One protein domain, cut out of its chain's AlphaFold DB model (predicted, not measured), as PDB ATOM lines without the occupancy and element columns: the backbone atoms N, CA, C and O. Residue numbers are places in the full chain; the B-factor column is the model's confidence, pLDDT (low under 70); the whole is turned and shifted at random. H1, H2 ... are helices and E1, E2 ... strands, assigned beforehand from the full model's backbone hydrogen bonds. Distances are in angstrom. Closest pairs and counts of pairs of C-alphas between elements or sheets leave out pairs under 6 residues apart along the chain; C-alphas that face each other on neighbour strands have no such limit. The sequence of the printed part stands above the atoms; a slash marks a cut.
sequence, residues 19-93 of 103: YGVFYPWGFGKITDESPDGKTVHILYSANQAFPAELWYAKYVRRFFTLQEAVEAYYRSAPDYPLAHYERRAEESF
ATOM      1  N   TYR A  19     131.387  57.170 108.335       90.69
ATOM      2  CA  TYR A  19     130.445  58.200 108.730       90.69
ATOM      3  C   TYR A  19     129.208  57.570 109.365       90.69
ATOM      4  O   TYR A  19     128.788  56.476 108.992       90.69
ATOM      5  N   GLY A  20     128.636  58.245 110.353       90.88
ATOM      6  CA  GLY A  20     127.463  57.795 111.084       90.88
ATOM      7  C   GLY A  20     126.325  58.790 110.944       90.88
ATOM      8  O   GLY A  20     126.529  59.976 111.176       90.88
ATOM      9  N   VAL A  21     125.129  58.302 110.623       92.31
ATOM     10  CA  VAL A  21     123.872  59.040 110.785       92.31
ATOM     11  C   VAL A  21     123.220  58.604 112.090       92.31
ATOM     12  O   VAL A  21     122.950  57.418 112.283       92.31
ATOM     13  N   PHE A  22     122.945  59.563 112.966       91.06
ATOM     14  CA  PHE A  22     122.306  59.393 114.268       91.06
ATOM     15  C   PHE A  22     121.067  60.300 114.289       91.06
ATOM     16  O   PHE A  22     121.059  61.411 114.809       91.06
ATOM     17  N   TYR A  23     120.013  59.847 113.612       82.12
ATOM     18  CA  TYR A  23     118.758  60.588 113.469       82.12
ATOM     19  C   TYR A  23     118.020  60.725 114.816       82.12
ATOM     20  O   TYR A  23     117.982  59.741 115.560       82.12
ATOM     21  N   PRO A  24     117.367  61.871 115.112       87.06
ATOM     22  CA  PRO A  24     117.206  63.076 114.279       87.06
ATOM     23  C   PRO A  24     118.307  64.132 114.456       87.06
ATOM     24  O   PRO A  24     118.142  65.269 114.031       87.06
ATOM     25  N   TRP A  25     119.412  63.800 115.120       89.00
ATOM     26  CA  TRP A  25     120.383  64.800 115.568       89.00
ATOM     27  C   TRP A  25     121.408  65.185 114.494       89.00
ATOM     28  O   TRP A  25     121.844  66.338 114.452       89.00
ATOM     29  N   GLY A  26     121.786  64.260 113.605       91.06
ATOM     30  CA  GLY A  26     122.641  64.602 112.469       91.06
ATOM     31  C   GLY A  26     123.450  63.453 111.881       91.06
ATOM     32  O   GLY A  26     123.094  62.276 111.983       91.06
ATOM     33  N   PHE A  27     124.553  63.842 111.246       93.31
ATOM     34  CA  PHE A  27     125.590  62.967 110.716       93.31
ATOM     35  C   PHE A  27     126.977  63.450 111.166       93.31
ATOM     36  O   PHE A  27     127.148  64.612 111.538       93.31
ATOM     37  N   GLY A  28     127.965  62.558 111.159       93.38
ATOM     38  CA  GLY A  28     129.318  62.855 111.627       93.38
ATOM     39  C   GLY A  28     130.299  61.722 111.351       93.38
ATOM     40  O   GLY A  28     129.939  60.699 110.770       93.38
ATOM     41  N   LYS A  29     131.550  61.901 111.765       93.06
ATOM     42  CA  LYS A  29     132.657  60.969 111.529       93.06
ATOM     43  C   LYS A  29     132.857  60.066 112.741       93.06
ATOM     44  O   LYS A  29     133.099  60.575 113.833       93.06
ATOM     45  N   ILE A  30     132.781  58.745 112.569       92.81
ATOM     46  CA  ILE A  30     133.094  57.799 113.649       92.81
ATOM     47  C   ILE A  30     134.613  57.748 113.818       92.81
ATOM     48  O   ILE A  30     135.333  57.421 112.873       92.81
ATOM     49  N   THR A  31     135.094  58.078 115.014       90.94
ATOM     50  CA  THR A  31     136.528  58.108 115.339       90.94
ATOM     51  C   THR A  31     136.998  56.874 116.084       90.94
ATOM     52  O   THR A  31     138.164  56.514 115.986       90.94
ATOM     53  N   ASP A  32     136.105  56.258 116.855       89.94
ATOM     54  CA  ASP A  32     136.420  55.110 117.694       89.94
ATOM     55  C   ASP A  32     135.167  54.263 117.945       89.94
ATOM     56  O   ASP A  32     134.037  54.760 117.885       89.94
ATOM     57  N   GLU A  33     135.368  52.982 118.236       89.25
ATOM     58  CA  GLU A  33     134.315  52.032 118.586       89.25
ATOM     59  C   GLU A  33     134.732  51.250 119.831       89.25
ATOM     60  O   GLU A  33     135.861  50.769 119.933       89.25
ATOM     61  N   SER A  34     133.805  51.088 120.780       88.56
ATOM     62  CA  SER A  34     134.096  50.324 121.990       88.56
ATOM     63  C   SER A  34     134.474  48.876 121.651       88.56
ATOM     64  O   SER A  34     133.924  48.299 120.711       88.56
ATOM     65  N   PRO A  35     135.346  48.214 122.437       86.62
ATOM     66  CA  PRO A  35     135.779  46.841 122.145       86.62
ATOM     67  C   PRO A  35     134.638  45.817 122.042       86.62
ATOM     68  O   PRO A  35     134.773  44.778 121.390       86.62
ATOM     69  N   ASP A  36     133.509  46.095 122.699       88.94
ATOM     70  CA  ASP A  36     132.300  45.276 122.661       88.94
ATOM     71  C   ASP A  36     131.320  45.656 121.531       88.94
ATOM     72  O   ASP A  36     130.280  45.011 121.396       88.94
ATOM     73  N   GLY A  37     131.639  46.675 120.725       87.12
ATOM     74  CA  GLY A  37     130.868  47.134 119.567       87.12
ATOM     75  C   GLY A  37     129.530  47.796 119.906       87.12
ATOM     76  O   GLY A  37     128.675  47.953 119.035       87.12
ATOM     77  N   LYS A  38     129.281  48.136 121.178       91.31
ATOM     78  CA  LYS A  38     127.990  48.704 121.604       91.31
ATOM     79  C   LYS A  38     127.914  50.208 121.464       91.31
ATOM     80  O   LYS A  38     126.808  50.751 121.414       91.31
ATOM     81  N   THR A  39     129.057  50.878 121.433       94.44
ATOM     82  CA  THR A  39     129.129  52.333 121.389       94.44
ATOM     83  C   THR A  39     130.182  52.809 120.409       94.44
ATOM     84  O   THR A  39     131.159  52.112 120.153       94.44
ATOM     85  N   VAL A  40     129.963  53.996 119.861       93.62
ATOM     86  CA  VAL A  40     130.871  54.668 118.936       93.62
ATOM     87  C   VAL A  40     131.062  56.114 119.366       93.62
ATOM     88  O   VAL A  40     130.131  56.731 119.881       93.62
ATOM     89  N   HIS A  41     132.253  56.648 119.131       93.19
ATOM     90  CA  HIS A  41     132.545  58.066 119.295       93.19
ATOM     91  C   HIS A  41     132.412  58.773 117.947       93.19
ATOM     92  O   HIS A  41     132.976  58.311 116.952       93.19
ATOM     93  N   ILE A  42     131.667  59.877 117.909       93.19
ATOM     94  CA  ILE A  42     131.370  60.635 116.693       93.19
ATOM     95  C   ILE A  42     131.869  62.075 116.837       93.19
ATOM     96  O   ILE A  42     131.515  62.773 117.784       93.19
ATOM     97  N   LEU A  43     132.664  62.533 115.872       93.00
ATOM     98  CA  LEU A  43     132.955  63.953 115.664       93.00
ATOM     99  C   LEU A  43     131.920  64.561 114.722       93.00
ATOM    100  O   LEU A  43     131.600  63.961 113.694       93.00
ATOM    101  N   TYR A  44     131.447  65.770 115.019       91.38
ATOM    102  CA  TYR A  44     130.532  66.502 114.134       91.38
ATOM    103  C   TYR A  44     131.248  67.429 113.160       91.38
ATOM    104  O   TYR A  44     130.671  67.801 112.147       91.38
ATOM    105  N   SER A  45     132.502  67.771 113.451       90.31
ATOM    106  CA  SER A  45     133.386  68.525 112.567       90.31
ATOM    107  C   SER A  45     134.834  68.082 112.768       90.31
ATOM    108  O   SER A  45     135.228  67.709 113.874       90.31
ATOM    109  N   ALA A  46     135.639  68.162 111.707       86.94
ATOM    110  CA  ALA A  46     137.078  67.917 111.742       86.94
ATOM    111  C   ALA A  46     137.819  68.838 112.727       86.94
ATOM    112  O   ALA A  46     138.824  68.432 113.301       86.94
ATOM    113  N   ASN A  47     137.305  70.055 112.939       85.25
ATOM    114  CA  ASN A  47     137.924  71.082 113.780       85.25
ATOM    115  C   ASN A  47     137.179  71.290 115.110       85.25
ATOM    116  O   ASN A  47     137.302  72.344 115.735       85.25
ATOM    117  N   GLN A  48     136.365  70.321 115.541       87.38
ATOM    118  CA  GLN A  48     135.627  70.415 116.800       87.38
ATOM    119  C   GLN A  48     136.597  70.559 117.989       87.38
ATOM    120  O   GLN A  48     137.489  69.737 118.176       87.38
ATOM    121  N   ALA A  49     136.409  71.595 118.814       85.94
ATOM    122  CA  ALA A  49     137.268  71.863 119.975       85.94
ATOM    123  C   ALA A  49     137.019  70.908 121.159       85.94
ATOM    124  O   ALA A  49     137.876  70.747 122.027       85.94
ATOM    125  N   PHE A  50     135.836  70.296 121.207       86.50
ATOM    126  CA  PHE A  50     135.425  69.366 122.255       86.50
ATOM    127  C   PHE A  50     135.598  67.909 121.803       86.50
ATOM    128  O   PHE A  50     135.535  67.642 120.601       86.50
ATOM    129  N   PRO A  51     135.760  66.957 122.740       89.25
ATOM    130  CA  PRO A  51     135.870  65.537 122.413       89.25
ATOM    131  C   PRO A  51     134.693  65.009 121.583       89.25
ATOM    132  O   PRO A  51     133.593  65.562 121.621       89.25
ATOM    133  N   ALA A  52     134.928  63.910 120.867       91.56
ATOM    134  CA  ALA A  52     133.892  63.184 120.145       91.56
ATOM    135  C   ALA A  52     132.775  62.706 121.090       91.56
ATOM    136  O   ALA A  52     133.039  62.268 122.212       91.56
ATOM    137  N   GLU A  53     131.529  62.763 120.629       93.31
ATOM    138  CA  GLU A  53     130.369  62.370 121.425       93.31
ATOM    139  C   GLU A  53     130.116  60.865 121.364       93.31
ATOM    140  O   GLU A  53     130.273  60.233 120.320       93.31
ATOM    141  N   LEU A  54     129.698  60.286 122.491       94.31
ATOM    142  CA  LEU A  54     129.421  58.859 122.617       94.31
ATOM    143  C   LEU A  54     127.980  58.536 122.201       94.31
ATOM    144  O   LEU A  54     127.023  59.045 122.783       94.31
ATOM    145  N   TRP A  55     127.828  57.600 121.270       94.81
ATOM    146  CA  TRP A  55     126.544  57.107 120.778       94.81
ATOM    147  C   TRP A  55     126.433  55.594 120.919       94.81
ATOM    148  O   TRP A  55     127.416  54.872 120.769       94.81
ATOM    149  N   TYR A  56     125.220  55.079 121.130       94.38
ATOM    150  CA  TYR A  56     124.980  53.641 121.004       94.38
ATOM    151  C   TYR A  56     125.026  53.224 119.535       94.38
ATOM    152  O   TYR A  56     124.221  53.684 118.726       94.38
ATOM    153  N   ALA A  57     125.904  52.276 119.210       91.62
ATOM    154  CA  ALA A  57     126.161  51.820 117.847       91.62
ATOM    155  C   ALA A  57     124.888  51.351 117.119       91.62
ATOM    156  O   ALA A  57     124.740  51.593 115.927       91.62
ATOM    157  N   LYS A  58     123.932  50.746 117.840       93.31
ATOM    158  CA  LYS A  58     122.653  50.271 117.276       93.31
ATOM    159  C   LYS A  58     121.748  51.379 116.713       93.31
ATOM    160  O   LYS A  58     120.823  51.064 115.975       93.31
ATOM    161  N   TYR A  59     121.981  52.641 117.080       93.12
ATOM    162  CA  TYR A  59     121.237  53.800 116.568       93.12
ATOM    163  C   TYR A  59     122.015  54.588 115.512       93.12
ATOM    164  O   TYR A  59     121.514  55.589 115.006       93.12
ATOM    165  N   VAL A  60     123.229  54.147 115.174       93.25
ATOM    166  CA  VAL A  60     124.100  54.826 114.218       93.25
ATOM    167  C   VAL A  60     124.127  54.029 112.925       93.25
ATOM    168  O   VAL A  60     124.667  52.924 112.865       93.25
ATOM    169  N   ARG A  61     123.561  54.600 111.862       93.06
ATOM    170  CA  ARG A  61     123.653  54.016 110.523       93.06
ATOM    171  C   ARG A  61     124.989  54.408 109.894       93.06
ATOM    172  O   ARG A  61     125.280  55.595 109.800       93.06
ATOM    173  N   ARG A  62     125.792  53.418 109.491       92.31
ATOM    174  CA  ARG A  62     127.172  53.617 109.014       92.31
ATOM    175  C   ARG A  62     127.258  53.725 107.493       92.31
ATOM    176  O   ARG A  62     126.532  53.018 106.795       92.31
ATOM    177  N   PHE A  63     128.182  54.551 107.019       91.12
ATOM    178  CA  PHE A  63     128.456  54.817 105.608       91.12
ATOM    179  C   PHE A  63     129.955  54.967 105.363       91.12
ATOM    180  O   PHE A  63     130.686  55.399 106.256       91.12
ATOM    181  N   PHE A  64     130.410  54.618 104.161       87.75
ATOM    182  CA  PHE A  64     131.827  54.708 103.809       87.75
ATOM    183  C   PHE A  64     132.235  56.135 103.472       87.75
ATOM    184  O   PHE A  64     133.357  56.535 103.764       87.75
ATOM    185  N   THR A  65     131.321  56.909 102.897       89.94
ATOM    186  CA  THR A  65     131.584  58.290 102.490       89.94
ATOM    187  C   THR A  65     130.711  59.278 103.255       89.94
ATOM    188  O   THR A  65     129.608  58.953 103.708       89.94
ATOM    189  N   LEU A  66     131.202  60.514 103.379       90.31
ATOM    190  CA  LEU A  66     130.429  61.613 103.953       90.31
ATOM    191  C   LEU A  66     129.175  61.890 103.111       90.31
ATOM    192  O   LEU A  66     128.099  62.073 103.672       90.31
ATOM    193  N   GLN A  67     129.296  61.826 101.781       91.94
ATOM    194  CA  GLN A  67     128.179  62.028 100.853       91.94
ATOM    195  C   GLN A  67     127.039  61.027 101.094       91.94
ATOM    196  O   GLN A  67     125.884  61.426 101.222       91.94
ATOM    197  N   GLU A  68     127.341  59.733 101.235       92.50
ATOM    198  CA  GLU A  68     126.318  58.718 101.528       92.50
ATOM    199  C   GLU A  68     125.596  58.985 102.860       92.50
ATOM    200  O   GLU A  68     124.378  58.805 102.956       92.50
ATOM    201  N   ALA A  69     126.327  59.430 103.889       93.12
ATOM    202  CA  ALA A  69     125.737  59.789 105.176       93.12
ATOM    203  C   ALA A  69     124.828  61.023 105.062       93.12
ATOM    204  O   ALA A  69     123.727  61.026 105.619       93.12
ATOM    205  N   VAL A  70     125.251  62.038 104.305       94.00
ATOM    206  CA  VAL A  70     124.466  63.249 104.021       94.00
ATOM    207  C   VAL A  70     123.171  62.896 103.295       94.00
ATOM    208  O   VAL A  70     122.088  63.270 103.749       94.00
ATOM    209  N   GLU A  71     123.248  62.113 102.219       94.00
ATOM    210  CA  GLU A  71     122.069  61.686 101.465       94.00
ATOM    211  C   GLU A  71     121.111  60.847 102.314       94.00
ATOM    212  O   GLU A  71     119.890  61.006 102.232       94.00
ATOM    213  N   ALA A  72     121.640  59.946 103.143       93.19
ATOM    214  CA  ALA A  72     120.816  59.137 104.027       93.19
ATOM    215  C   ALA A  72     120.135  59.968 105.121       93.19
ATOM    216  O   ALA A  72     118.975  59.701 105.455       93.19
ATOM    217  N   TYR A  73     120.827  60.974 105.661       93.75
ATOM    218  CA  TYR A  73     120.237  61.917 106.604       93.75
ATOM    219  C   TYR A  73     119.139  62.753 105.939       93.75
ATOM    220  O   TYR A  73     118.032  62.797 106.465       93.75
ATOM    221  N   TYR A  74     119.382  63.301 104.743       94.38
ATOM    222  CA  TYR A  74     118.376  64.029 103.959       94.38
ATOM    223  C   TYR A  74     117.109  63.196 103.719       94.38
ATOM    224  O   TYR A  74     116.001  63.673 103.944       94.38
ATOM    225  N   ARG A  75     117.252  61.918 103.340       92.81
ATOM    226  CA  ARG A  75     116.101  61.007 103.167       92.81
ATOM    227  C   ARG A  75     115.319  60.772 104.462       92.81
ATOM    228  O   ARG A  75     114.143  60.425 104.393       92.81
ATOM    229  N   SER A  76     115.965  60.921 105.618       89.06
ATOM    230  CA  SER A  76     115.336  60.768 106.935       89.06
ATOM    231  C   SER A  76     114.728  62.081 107.451       89.06
ATOM    232  O   SER A  76     113.754  62.035 108.194       89.06
ATOM    233  N   ALA A  77     115.283  63.231 107.050       83.25
ATOM    234  CA  ALA A  77     114.899  64.578 107.478       83.25
ATOM    235  C   ALA A  77     114.938  65.582 106.299       83.25
ATOM    236  O   ALA A  77     115.863  66.400 106.206       83.25
ATOM    237  N   PRO A  78     113.965  65.559 105.372       86.75
ATOM    238  CA  PRO A  78     113.968  66.428 104.192       86.75
ATOM    239  C   PRO A  78     113.452  67.852 104.493       86.75
ATOM    240  O   PRO A  78     112.741  68.439 103.682       86.75
ATOM    241  N   ASP A  79     113.795  68.415 105.657       89.94
ATOM    242  CA  ASP A  79     113.331  69.743 106.096       89.94
ATOM    243  C   ASP A  79     113.936  70.888 105.262       89.94
ATOM    244  O   ASP A  79     113.340  71.956 105.124       89.94
ATOM    245  N   TYR A  80     115.114  70.651 104.676       90.50
ATOM    246  CA  TYR A  80     115.839  71.574 103.805       90.50
ATOM    247  C   TYR A  80     116.282  70.870 102.510       90.50
ATOM    248  O   TYR A  80     116.389  69.641 102.485       90.50
ATOM    249  N   PRO A  81     116.585  71.612 101.424       94.25
ATOM    250  CA  PRO A  81     117.151  71.029 100.208       94.25
ATOM    251  C   PRO A  81     118.468  70.287 100.478       94.25
ATOM    252  O   PRO A  81     119.249  70.727 101.318       94.25
ATOM    253  N   LEU A  82     118.767  69.227  99.716       91.75
ATOM    254  CA  LEU A  82     120.005  68.440  99.861       91.75
ATOM    255  C   LEU A  82     121.274  69.314  99.904       91.75
ATOM    256  O   LEU A  82     122.107  69.133 100.789       91.75
ATOM    257  N   ALA A  83     121.345  70.338  99.047       93.19
ATOM    258  CA  ALA A  83     122.457  71.289  98.985       93.19
ATOM    259  C   ALA A  83     122.743  72.015 100.316       93.19
ATOM    260  O   ALA A  83     123.869  72.438 100.570       93.19
ATOM    261  N   HIS A  84     121.736  72.172 101.184       93.44
ATOM    262  CA  HIS A  84     121.940  72.705 102.530       93.44
ATOM    263  C   HIS A  84     122.771  71.743 103.389       93.44
ATOM    264  O   HIS A  84     123.699  72.165 104.079       93.44
ATOM    265  N   TYR A  85     122.459  70.448 103.332       92.25
ATOM    266  CA  TYR A  85     123.167  69.418 104.087       92.25
ATOM    267  C   TYR A  85     124.569  69.155 103.536       92.25
ATOM    268  O   TYR A  85     125.496  68.979 104.323       92.25
ATOM    269  N   GLU A  86     124.735  69.198 102.213       93.19
ATOM    270  CA  GLU A  86     126.043  69.108 101.551       93.19
ATOM    271  C   GLU A  86     126.954  70.261 101.982       93.19
ATOM    272  O   GLU A  86     128.052  70.016 102.477       93.19
ATOM    273  N   ARG A  87     126.465  71.510 101.947       92.31
ATOM    274  CA  ARG A  87     127.231  72.667 102.440       92.31
ATOM    275  C   ARG A  87     127.629  72.515 103.908       92.31
ATOM    276  O   ARG A  87     128.779  72.755 104.261       92.31
ATOM    277  N   ARG A  88     126.703  72.081 104.772       91.12
ATOM    278  CA  ARG A  88     127.006  71.837 106.193       91.12
ATOM    279  C   ARG A  88     128.111  70.791 106.355       91.12
ATOM    280  O   ARG A  88     128.952  70.916 107.244       91.12
ATOM    281  N   ALA A  89     128.100  69.752 105.528       91.69
ATOM    282  CA  ALA A  89     129.113  68.712 105.541       91.69
ATOM    283  C   ALA A  89     130.478  69.229 105.051       91.69
ATOM    284  O   ALA A  89     131.482  68.927 105.693       91.69
ATOM    285  N   GLU A  90     130.516  70.063 104.007       90.81
ATOM    286  CA  GLU A  90     131.739  70.725 103.520       90.81
ATOM    287  C   GLU A  90     132.353  71.652 104.574       90.81
ATOM    288  O   GLU A  90     133.557  71.607 104.816       90.81
ATOM    289  N   GLU A  91     131.525  72.459 105.243       90.38
ATOM    290  CA  GLU A  91     131.957  73.350 106.327       90.38
ATOM    291  C   GLU A  91     132.484  72.559 107.534       90.38
ATOM    292  O   GLU A  91     133.453  72.958 108.183       90.38
ATOM    293  N   SER A  92     131.859  71.416 107.836       89.19
ATOM    294  CA  SER A  92     132.213  70.587 108.989       89.19
ATOM    295  C   SER A  92     133.456  69.733 108.741       89.19
ATOM    296  O   SER A  92     134.254  69.537 109.661       89.19
ATOM    297  N   PHE A  93     133.638  69.239 107.519       88.94
ATOM    298  CA  PHE A  93     134.722  68.349 107.111       88.94
ATOM    299  C   PHE A  93     135.330  68.821 105.780       88.94
ATOM    300  O   PHE A  93     135.200  68.143 104.753       88.94
TER     301      PHE A  93
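What this domain is: This is residues 19 to 93 of the 103 residues of an uncharacterized protein of Candidatus Falkowbacteria bacterium RIFOXYA2_FULL_47_19 (UniProt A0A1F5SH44). A strongly twisted sheet of five strands has a helical hairpin, H1 and H2, at its E1 and E5 end. H1 packs over that end of the sheet, along E1, and H2 folds back on H1 and only grazes the sheet. The printed part has 75 residues, with five named strands followed by two named helices, in the order E1 E2 E3 E4 E5 H1 H2. The sheet runs E4 E3 E2 E1 E5, all antiparallel, and the class is mixed, helices and strands. The whole is compact, with a radius of gyration of the C-alphas of 11.9 A, and spans 37 by 26 by 19 A.

How they stand to each other: E1, residues 19 to 22, and E2, residues 26 to 33, form a hairpin, with N 20 and O 28 2.8 A apart, within hydrogen-bond range. E2 bends by 66 degrees at residue 29, and its pairing is staggered: residues 26 to 29 pair with E1, residues 29 to 33 with E3, residues 39 to 43. In the hairpin of E2 and E3, N 31 and O 41 are within hydrogen-bond range at 2.9 A. E3 and E4, residues 53 to 56, form the next hairpin, with N 40 and O 55 at 2.8 A. E1 to E4 make a meander, each strand the antiparallel neighbour of the one before. E5, residues 61 to 63, is the edge strand beside E1, antiparallel at 159 degrees, with N 21 and O 61 at 2.8 A. E1 and E4 are only just apart, their closest C-alphas 8.1 A from each other. H1, residues 66 to 76, is on the sheet at a height of 8.0 A, making two layers, a helix on one face of a sheet. It lies over E1, running along the strands at 12 degrees to E1 on the local plane; their closest C-alphas, of Tyr 19 and Leu 66, are 5.9 A apart. H2, residues 82 to 92, touches H1, the closest C-alphas being those of Tyr 74 and Leu 82 at 6.2 A. They run opposite ways at a steep tilt of 44 degrees. H2 only grazes the sheet, with its residues 85 to 92. In H1 and H2 every O i to N i+4 pair is within hydrogen-bond range.

Where its parts are: E1 begins at C-alpha 19, (130.445, 58.200, 108.730). E2 is 18.2 A long and E3 13.5 A, while E1 measures 9.9 A, E4 10.3 A and E5 6.9 A. H1 begins at C-alpha 66, (130.429, 61.613, 103.953); H1 and H2 are each 15.4 A long. H2 ends at C-alpha 92, (132.213, 70.587, 108.989).

The domain as a whole: The C-alphas farthest apart, of Pro 35 and Pro 81, are 37.6 A from each other. The printed part has no cut and no long link. Mean pLDDT of the printed part is 91.0, and no printed residue is under 70.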